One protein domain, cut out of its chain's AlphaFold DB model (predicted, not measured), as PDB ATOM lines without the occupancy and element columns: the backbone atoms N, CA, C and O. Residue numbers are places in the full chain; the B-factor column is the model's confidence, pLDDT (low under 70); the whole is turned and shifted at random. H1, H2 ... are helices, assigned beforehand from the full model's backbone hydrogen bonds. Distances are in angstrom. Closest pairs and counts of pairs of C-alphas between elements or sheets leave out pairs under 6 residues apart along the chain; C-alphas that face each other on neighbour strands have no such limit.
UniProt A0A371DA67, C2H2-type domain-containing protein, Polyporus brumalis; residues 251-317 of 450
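Overview. This is residues 251 to 317 of the 450 residues of the protein "C2H2-type domain-containing protein" of Polyporus brumalis (UniProt A0A371DA67). This is a small, loop-rich body with little regular structure: helix H1 stands toward one end of the longest axis and short H2 toward the other, with H3 between them along that axis and loops joining them. The printed part has 67 residues with three named helices, H1, H2, H3 in chain order, and no named strand. The class is all helix, with only 26 residues in named elements. The whole is compact and rounded, with a radius of gyration of the C-alphas of 11.1 A and spans of 30 by 24 by 21 A.

Along the chain. H1, residues 264 to 274, is 15.1 A long and begins at C-alpha 264 (-107.482, -72.742, 111.179). H3, residues 305 to 315, is 15.2 A long and ends at C-alpha 315 (-106.482, -67.601, 97.524). H2 is residues 291 to 294.

Arrangement. H1 is apart from H2 and from H3. H2 and H3 are close but not clearly touching; their closest C-alphas, Lys 292 and Ala 315, are 8.0 A apart. Every O i to N i+4 pair in H1 is within hydrogen-bond range, and 6 of 7 in H3; H2 is too short for such a pair.

Size, cuts and confidence. The farthest C-alphas, Pro 262 and Asn 297, are 30.6 A apart. The link from H1 to H2 is long, with 16 residues. The printed part has no cut, and no printed residue is under 70 in pLDDT.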
ATOM      1  N   VAL A 251    -100.430 -68.887 107.060       90.38
ATOM      2  CA  VAL A 251     -99.531 -67.752 107.289       90.38
ATOM      3  C   VAL A 251    -100.372 -66.509 107.600       90.38
ATOM      4  O   VAL A 251    -101.361 -66.215 106.903       90.38
ATOM      5  N   CYS A 252    -100.006 -65.776 108.650       91.19
ATOM      6  CA  CYS A 252    -100.480 -64.413 108.835       91.19
ATOM      7  C   CYS A 252     -99.905 -63.494 107.740       91.19
ATOM      8  O   CYS A 252     -98.974 -63.831 107.014       91.19
ATOM      9  N   GLY A 253    -100.533 -62.345 107.540       84.69
ATOM     10  CA  GLY A 253    -100.152 -61.408 106.484       84.69
ATOM     11  C   GLY A 253    -100.808 -60.056 106.691       84.69
ATOM     12  O   GLY A 253    -101.302 -59.448 105.736       84.69
ATOM     13  N   ILE A 254    -100.887 -59.641 107.952       86.44
ATOM     14  CA  ILE A 254    -101.434 -58.366 108.399       86.44
ATOM     15  C   ILE A 254    -100.308 -57.656 109.138       86.44
ATOM     16  O   ILE A 254     -99.672 -58.237 110.006       86.44
ATOM     17  N   ASP A 255    -100.047 -56.420 108.715       82.25
ATOM     18  CA  ASP A 255     -99.196 -55.453 109.408       82.25
ATOM     19  C   ASP A 255     -97.869 -56.048 109.922       82.25
ATOM     20  O   ASP A 255     -97.517 -55.956 111.087       82.25
ATOM     21  N   GLU A 256     -97.152 -56.680 108.983       86.50
ATOM     22  CA  GLU A 256     -95.813 -57.285 109.127       86.50
ATOM     23  C   GLU A 256     -95.737 -58.577 109.958       86.50
ATOM     24  O   GLU A 256     -94.718 -59.265 109.905       86.50
ATOM     25  N   CYS A 257     -96.841 -59.016 110.568       92.00
ATOM     26  CA  CYS A 257     -96.947 -60.378 111.083       92.00
ATOM     27  C   CYS A 257     -96.912 -61.416 109.944       92.00
ATOM     28  O   CYS A 257     -97.684 -61.340 108.979       92.00
ATOM     29  N   ALA A 258     -96.030 -62.406 110.100       91.81
ATOM     30  CA  ALA A 258     -95.796 -63.517 109.176       91.81
ATOM     31  C   ALA A 258     -95.797 -64.891 109.885       91.81
ATOM     32  O   ALA A 258     -95.212 -65.846 109.383       91.81
ATOM     33  N   GLU A 259     -96.425 -64.992 111.063       94.94
ATOM     34  CA  GLU A 259     -96.507 -66.237 111.841       94.94
ATOM     35  C   GLU A 259     -97.248 -67.355 111.080       94.94
ATOM     36  O   GLU A 259     -98.233 -67.102 110.381       94.94
ATOM     37  N   GLU A 260     -96.781 -68.598 111.231       93.81
ATOM     38  CA  GLU A 260     -97.309 -69.788 110.552       93.81
ATOM     39  C   GLU A 260     -98.036 -70.725 111.530       93.81
ATOM     40  O   GLU A 260     -97.448 -71.187 112.509       93.81
ATOM     41  N   PHE A 261     -99.299 -71.072 111.246       93.75
ATOM     42  CA  PHE A 261    -100.116 -71.923 112.124       93.75
ATOM     43  C   PHE A 261    -100.544 -73.240 111.465       93.75
ATOM     44  O   PHE A 261    -101.018 -73.234 110.324       93.75
ATOM     45  N   PRO A 262    -100.492 -74.381 112.180       91.50
ATOM     46  CA  PRO A 262    -100.859 -75.681 111.616       91.50
ATOM     47  C   PRO A 262    -102.369 -75.829 111.352       91.50
ATOM     48  O   PRO A 262    -102.777 -76.619 110.495       91.50
ATOM     49  N   SER A 263    -103.219 -75.080 112.064       90.69
ATOM     50  CA  SER A 263    -104.680 -75.209 112.001       90.69
ATOM     51  C   SER A 263    -105.399 -73.864 111.878       90.69
ATOM     52  O   SER A 263    -104.873 -72.811 112.230       90.69
ATOM     53  N   GLU A 264    -106.636 -73.923 111.376       89.81
ATOM     54  CA  GLU A 264    -107.482 -72.742 111.179       89.81
ATOM     55  C   GLU A 264    -107.855 -72.087 112.508       89.81
ATOM     56  O   GLU A 264    -107.806 -70.872 112.626       89.81
ATOM     57  N   VAL A 265    -108.167 -72.894 113.525       92.88
ATOM     58  CA  VAL A 265    -108.601 -72.411 114.843       92.88
ATOM     59  C   VAL A 265    -107.496 -71.603 115.526       92.88
ATOM     60  O   VAL A 265    -107.780 -70.566 116.114       92.88
ATOM     61  N   VAL A 266    -106.232 -72.026 115.397       95.25
ATOM     62  CA  VAL A 266    -105.091 -71.289 115.964       95.25
ATOM     63  C   VAL A 266    -104.824 -69.997 115.180       95.25
ATOM     64  O   VAL A 266    -104.563 -68.968 115.794       95.25
ATOM     65  N   TRP A 267    -104.974 -69.997 113.851       94.06
ATOM     66  CA  TRP A 267    -104.867 -68.774 113.041       94.06
ATOM     67  C   TRP A 267    -106.007 -67.775 113.303       94.06
ATOM     68  O   TRP A 267    -105.753 -66.576 113.412       94.06
ATOM     69  N   GLU A 268    -107.253 -68.235 113.460       92.69
ATOM     70  CA  GLU A 268    -108.384 -67.372 113.838       92.69
ATOM     71  C   GLU A 268    -108.229 -66.845 115.282       92.69
ATOM     72  O   GLU A 268    -108.555 -65.686 115.545       92.69
ATOM     73  N   ALA A 269    -107.651 -67.634 116.198       94.38
ATOM     74  CA  ALA A 269    -107.300 -67.185 117.548       94.38
ATOM     75  C   ALA A 269    -106.173 -66.134 117.548       94.38
ATOM     76  O   ALA A 269    -106.321 -65.101 118.197       94.38
ATOM     77  N   HIS A 270    -105.099 -66.336 116.775       94.81
ATOM     78  CA  HIS A 270    -104.043 -65.336 116.566       94.81
ATOM     79  C   HIS A 270    -104.609 -64.042 115.960       94.81
ATOM     80  O   HIS A 270    -104.343 -62.957 116.466       94.81
ATOM     81  N   MET A 271    -105.456 -64.131 114.928       92.00
ATOM     82  CA  MET A 271    -106.107 -62.956 114.327       92.00
ATOM     83  C   MET A 271    -106.940 -62.164 115.343       92.00
ATOM     84  O   MET A 271    -106.900 -60.930 115.348       92.00
ATOM     85  N   LYS A 272    -107.645 -62.865 116.241       92.38
ATOM     86  CA  LYS A 272    -108.388 -62.249 117.345       92.38
ATOM     87  C   LYS A 272    -107.467 -61.613 118.394       92.38
ATOM     88  O   LYS A 272    -107.783 -60.522 118.854       92.38
ATOM     89  N   ALA A 273    -106.375 -62.275 118.778       94.12
ATOM     90  CA  ALA A 273    -105.489 -61.838 119.859       94.12
ATOM     91  C   ALA A 273    -104.491 -60.750 119.421       94.12
ATOM     92  O   ALA A 273    -104.447 -59.682 120.020       94.12
ATOM     93  N   THR A 274    -103.729 -61.000 118.356       94.38
ATOM     94  CA  THR A 274    -102.613 -60.156 117.897       94.38
ATOM     95  C   THR A 274    -103.080 -58.931 117.112       94.38
ATOM     96  O   THR A 274    -102.437 -57.886 117.156       94.38
ATOM     97  N   HIS A 275    -104.205 -59.036 116.398       89.62
ATOM     98  CA  HIS A 275    -104.725 -57.953 115.553       89.62
ATOM     99  C   HIS A 275    -106.087 -57.401 116.009       89.62
ATOM    100  O   HIS A 275    -106.590 -56.456 115.406       89.62
ATOM    101  N   GLY A 276    -106.724 -57.986 117.032       89.75
ATOM    102  CA  GLY A 276    -108.084 -57.612 117.455       89.75
ATOM    103  C   GLY A 276    -109.185 -57.961 116.437       89.75
ATOM    104  O   GLY A 276    -110.335 -57.549 116.596       89.75
ATOM    105  N   LEU A 277    -108.862 -58.714 115.378       85.00
ATOM    106  CA  LEU A 277    -109.734 -58.937 114.225       85.00
ATOM    107  C   LEU A 277    -110.602 -60.182 114.423       85.00
ATOM    108  O   LEU A 277    -110.211 -61.304 114.108       85.00
ATOM    109  N   PHE A 278    -111.824 -59.965 114.906       85.25
ATOM    110  CA  PHE A 278    -112.873 -60.982 114.995       85.25
ATOM    111  C   PHE A 278    -114.236 -60.417 114.560       85.25
ATOM    112  O   PHE A 278    -114.348 -59.256 114.171       85.25
ATOM    113  N   GLY A 279    -115.280 -61.252 114.577       77.38
ATOM    114  CA  GLY A 279    -116.553 -60.997 113.884       77.38
ATOM    115  C   GLY A 279    -117.305 -59.699 114.225       77.38
ATOM    116  O   GLY A 279    -118.075 -59.249 113.383       77.38
ATOM    117  N   GLY A 280    -117.077 -59.099 115.402       78.75
ATOM    118  CA  GLY A 280    -117.617 -57.783 115.773       78.75
ATOM    119  C   GLY A 280    -116.701 -56.621 115.367       78.75
ATOM    120  O   GLY A 280    -117.134 -55.700 114.680       78.75
ATOM    121  N   ASN A 281    -115.415 -56.702 115.717       79.75
ATOM    122  CA  ASN A 281    -114.455 -55.594 115.606       79.75
ATOM    123  C   ASN A 281    -113.709 -55.558 114.253       79.75
ATOM    124  O   ASN A 281    -112.593 -55.051 114.153       79.75
ATOM    125  N   TRP A 282    -114.292 -56.116 113.187       86.06
ATOM    126  CA  TRP A 282    -113.644 -56.156 111.875       86.06
ATOM    127  C   TRP A 282    -113.538 -54.761 111.248       86.06
ATOM    128  O   TRP A 282    -114.540 -54.185 110.816       86.06
ATOM    129  N   VAL A 283    -112.308 -54.254 111.103       78.00
ATOM    130  CA  VAL A 283    -112.034 -52.976 110.431       78.00
ATOM    131  C   VAL A 283    -112.476 -53.048 108.964       78.00
ATOM    132  O   VAL A 283    -111.824 -53.645 108.100       78.00
ATOM    133  N   LYS A 284    -113.623 -52.427 108.676       78.25
ATOM    134  CA  LYS A 284    -114.262 -52.389 107.355       78.25
ATOM    135  C   LYS A 284    -113.329 -51.736 106.334       78.25
ATOM    136  O   LYS A 284    -113.200 -50.517 106.289       78.25
ATOM    137  N   GLY A 285    -112.722 -52.555 105.478       80.38
ATOM    138  CA  GLY A 285    -111.728 -52.101 104.504       80.38
ATOM    139  C   GLY A 285    -110.323 -52.670 104.708       80.38
ATOM    140  O   GLY A 285    -109.458 -52.381 103.882       80.38
ATOM    141  N   ALA A 286    -110.082 -53.516 105.713       84.12
ATOM    142  CA  ALA A 286    -108.827 -54.262 105.806       84.12
ATOM    143  C   ALA A 286    -108.555 -55.051 104.504       84.12
ATOM    144  O   ALA A 286    -109.437 -55.719 103.943       84.12
ATOM    145  N   ALA A 287    -107.330 -54.917 103.990       87.88
ATOM    146  CA  ALA A 287    -106.891 -55.478 102.716       87.88
ATOM    147  C   ALA A 287    -105.994 -56.695 102.933       87.88
ATOM    148  O   ALA A 287    -105.129 -56.696 103.806       87.88
ATOM    149  N   CYS A 288    -106.130 -57.718 102.090       89.00
ATOM    150  CA  CYS A 288    -105.216 -58.856 102.158       89.00
ATOM    151  C   CYS A 288    -103.843 -58.491 101.554       89.00
ATOM    152  O   CYS A 288    -103.720 -58.386 100.330       89.00
ATOM    153  N   ARG A 289    -102.815 -58.297 102.401       86.12
ATOM    154  CA  ARG A 289    -101.486 -57.790 101.989       86.12
ATOM    155  C   ARG A 289    -100.624 -58.790 101.198       86.12
ATOM    156  O   ARG A 289     -99.669 -58.357 100.559       86.12
ATOM    157  N   HIS A 290    -100.958 -60.087 101.202       86.31
ATOM    158  CA  HIS A 290    -100.269 -61.148 100.446       86.31
ATOM    159  C   HIS A 290     -99.981 -60.745  98.985       86.31
ATOM    160  O   HIS A 290    -100.893 -60.320  98.268       86.31
ATOM    161  N   ASP A 291     -98.761 -60.973  98.480       85.56
ATOM    162  CA  ASP A 291     -98.322 -60.501  97.151       85.56
ATOM    163  C   ASP A 291     -99.227 -60.921  95.985       85.56
ATOM    164  O   ASP A 291     -99.459 -60.148  95.050       85.56
ATOM    165  N   LYS A 292     -99.784 -62.139  96.042       85.56
ATOM    166  CA  LYS A 292    -100.720 -62.671  95.033       85.56
ATOM    167  C   LYS A 292    -102.018 -61.844  94.934       85.56
ATOM    168  O   LYS A 292    -102.692 -61.898  93.905       85.56
ATOM    169  N   CYS A 293    -102.372 -61.077  95.969       88.06
ATOM    170  CA  CYS A 293    -103.537 -60.182  95.989       88.06
ATOM    171  C   CYS A 293    -103.180 -58.690  96.018       88.06
ATOM    172  O   CYS A 293    -103.893 -57.916  95.386       88.06
ATOM    173  N   LYS A 294    -102.035 -58.299  96.589       86.00
ATOM    174  CA  LYS A 294    -101.446 -56.948  96.467       86.00
ATOM    175  C   LYS A 294    -101.177 -56.536  95.009       86.00
ATOM    176  O   LYS A 294    -101.192 -55.354  94.689       86.00
ATOM    177  N   LYS A 295    -100.970 -57.511  94.112       88.62
ATOM    178  CA  LYS A 295    -100.851 -57.311  92.651       88.62
ATOM    179  C   LYS A 295    -102.182 -57.041  91.930       88.62
ATOM    180  O   LYS A 295    -102.158 -56.722  90.744       88.62
ATOM    181  N   LYS A 296    -103.333 -57.164  92.600       84.50
ATOM    182  CA  LYS A 296    -104.628 -56.701  92.071       84.50
ATOM    183  C   LYS A 296    -104.790 -55.226  92.420       84.50
ATOM    184  O   LYS A 296    -104.442 -54.816  93.522       84.50
ATOM    185  N   ASN A 297    -105.288 -54.440  91.470       77.50
ATOM    186  CA  ASN A 297    -105.431 -52.998  91.619       77.50
ATOM    187  C   ASN A 297    -106.881 -52.597  91.266       77.50
ATOM    188  O   ASN A 297    -107.272 -52.802  90.114       77.50
ATOM    189  N   PRO A 298    -107.692 -52.092  92.219       78.75
ATOM    190  CA  PRO A 298    -107.366 -51.891  93.635       78.75
ATOM    191  C   PRO A 298    -107.109 -53.215  94.389       78.75
ATOM    192  O   PRO A 298    -107.517 -54.282  93.912       78.75
ATOM    193  N   PRO A 299    -106.451 -53.166  95.566       82.44
ATOM    194  CA  PRO A 299    -106.307 -54.323  96.444       82.44
ATOM    195  C   PRO A 299    -107.662 -54.933  96.818       82.44
ATOM    196  O   PRO A 299    -108.693 -54.262  96.839       82.44
ATOM    197  N   THR A 300    -107.680 -56.219  97.166       83.38
ATOM    198  CA  THR A 300    -108.898 -56.853  97.687       83.38
ATOM    199  C   THR A 300    -109.110 -56.457  99.150       83.38
ATOM    200  O   THR A 300    -108.557 -57.090 100.054       83.38
ATOM    201  N   HIS A 301    -109.891 -55.396  99.350       88.94
ATOM    202  CA  HIS A 301    -110.452 -54.964 100.632       88.94
ATOM    203  C   HIS A 301    -111.704 -55.788 100.976       88.94
ATOM    204  O   HIS A 301    -112.488 -56.123 100.083       88.94
ATOM    205  N   PHE A 302    -111.920 -56.090 102.259       90.75
ATOM    206  CA  PHE A 302    -113.047 -56.916 102.710       90.75
ATOM    207  C   PHE A 302    -113.947 -56.177 103.705       90.75
ATOM    208  O   PHE A 302    -113.491 -55.617 104.700       90.75
ATOM    209  N   ALA A 303    -115.256 -56.194 103.435       88.81
ATOM    210  CA  ALA A 303    -116.255 -55.483 104.233       88.81
ATOM    211  C   ALA A 303    -116.642 -56.209 105.536       88.81
ATOM    212  O   ALA A 303    -117.199 -55.576 106.423       88.81
ATOM    213  N   ALA A 304    -116.362 -57.513 105.646       90.94
ATOM    214  CA  ALA A 304    -116.663 -58.322 106.828       90.94
ATOM    215  C   ALA A 304    -115.675 -59.493 106.982       90.94
ATOM    216  O   ALA A 304    -115.298 -60.111 105.977       90.94
ATOM    217  N   TRP A 305    -115.350 -59.855 108.228       89.94
ATOM    218  CA  TRP A 305    -114.473 -60.974 108.619       89.94
ATOM    219  C   TRP A 305    -114.700 -62.252 107.796       89.94
ATOM    220  O   TRP A 305    -113.803 -62.719 107.095       89.94
ATOM    221  N   ASN A 306    -115.941 -62.746 107.746       91.62
ATOM    222  CA  ASN A 306    -116.307 -63.975 107.025       91.62
ATOM    223  C   ASN A 306    -115.992 -63.923 105.515       91.62
ATOM    224  O   ASN A 306    -115.826 -64.961 104.870       91.62
ATOM    225  N   THR A 307    -115.901 -62.727 104.921       92.69
ATOM    226  CA  THR A 307    -115.504 -62.557 103.512       92.69
ATOM    227  C   THR A 307    -113.986 -62.582 103.323       92.69
ATOM    228  O   THR A 307    -113.532 -63.155 102.331       92.69
ATOM    229  N   PHE A 308    -113.223 -62.055 104.288       91.81
ATOM    230  CA  PHE A 308    -111.759 -62.132 104.342       91.81
ATOM    231  C   PHE A 308    -111.273 -63.560 104.616       91.81
ATOM    232  O   PHE A 308    -110.469 -64.089 103.850       91.81
ATOM    233  N   VAL A 309    -111.824 -64.233 105.628       91.06
ATOM    234  CA  VAL A 309    -111.483 -65.626 105.968       91.06
ATOM    235  C   VAL A 309    -111.743 -66.555 104.777       91.06
ATOM    236  O   VAL A 309    -110.852 -67.273 104.322       91.06
ATOM    237  N   ARG A 310    -112.932 -66.463 104.161       91.38
ATOM    238  CA  ARG A 310    -113.267 -67.212 102.935       91.38
ATOM    239  C   ARG A 310    -112.321 -66.900 101.768       91.38
ATOM    240  O   ARG A 310    -112.088 -67.771 100.927       91.38
ATOM    241  N   HIS A 311    -111.791 -65.681 101.688       92.19
ATOM    242  CA  HIS A 311    -110.774 -65.318 100.707       92.19
ATOM    243  C   HIS A 311    -109.421 -65.977 101.015       92.19
ATOM    244  O   HIS A 311    -108.864 -66.613 100.122       92.19
ATOM    245  N   HIS A 312    -108.927 -65.915 102.255       89.62
ATOM    246  CA  HIS A 312    -107.662 -66.551 102.654       89.62
ATOM    247  C   HIS A 312    -107.688 -68.069 102.398       89.62
ATOM    248  O   HIS A 312    -106.867 -68.569 101.619       89.62
ATOM    249  N   ARG A 313    -108.757 -68.752 102.850       88.50
ATOM    250  CA  ARG A 313    -109.067 -70.177 102.573       88.50
ATOM    251  C   ARG A 313    -109.100 -70.567 101.084       88.50
ATOM    252  O   ARG A 313    -109.115 -71.756 100.769       88.50
ATOM    253  N   SER A 314    -109.203 -69.608 100.155       88.31
ATOM    254  CA  SER A 314    -109.367 -69.878  98.715       88.31
ATOM    255  C   SER A 314    -108.315 -69.251  97.795       88.31
ATOM    256  O   SER A 314    -108.252 -69.649  96.629       88.31
ATOM    257  N   ALA A 315    -107.502 -68.315  98.292       88.88
ATOM    258  CA  ALA A 315    -106.482 -67.601  97.524       88.88
ATOM    259  C   ALA A 315    -105.054 -67.756  98.075       88.88
ATOM    260  O   ALA A 315    -104.115 -67.677  97.278       88.88
ATOM    261  N   HIS A 316    -104.892 -67.970  99.389       85.50
ATOM    262  CA  HIS A 316    -103.578 -67.985 100.058       85.50
ATOM    263  C   HIS A 316    -103.225 -69.335 100.651       85.50
ATOM    264  O   HIS A 316    -102.097 -69.779 100.446       85.50
ATOM    265  N   ARG A 317    -104.201 -70.069 101.207       80.94
ATOM    266  CA  ARG A 317    -104.069 -71.528 101.210       80.94
ATOM    267  C   ARG A 317    -104.015 -72.013  99.765       80.94
ATOM    268  O   ARG A 317    -105.021 -72.009  99.046       80.94
TER     269      ARG A 317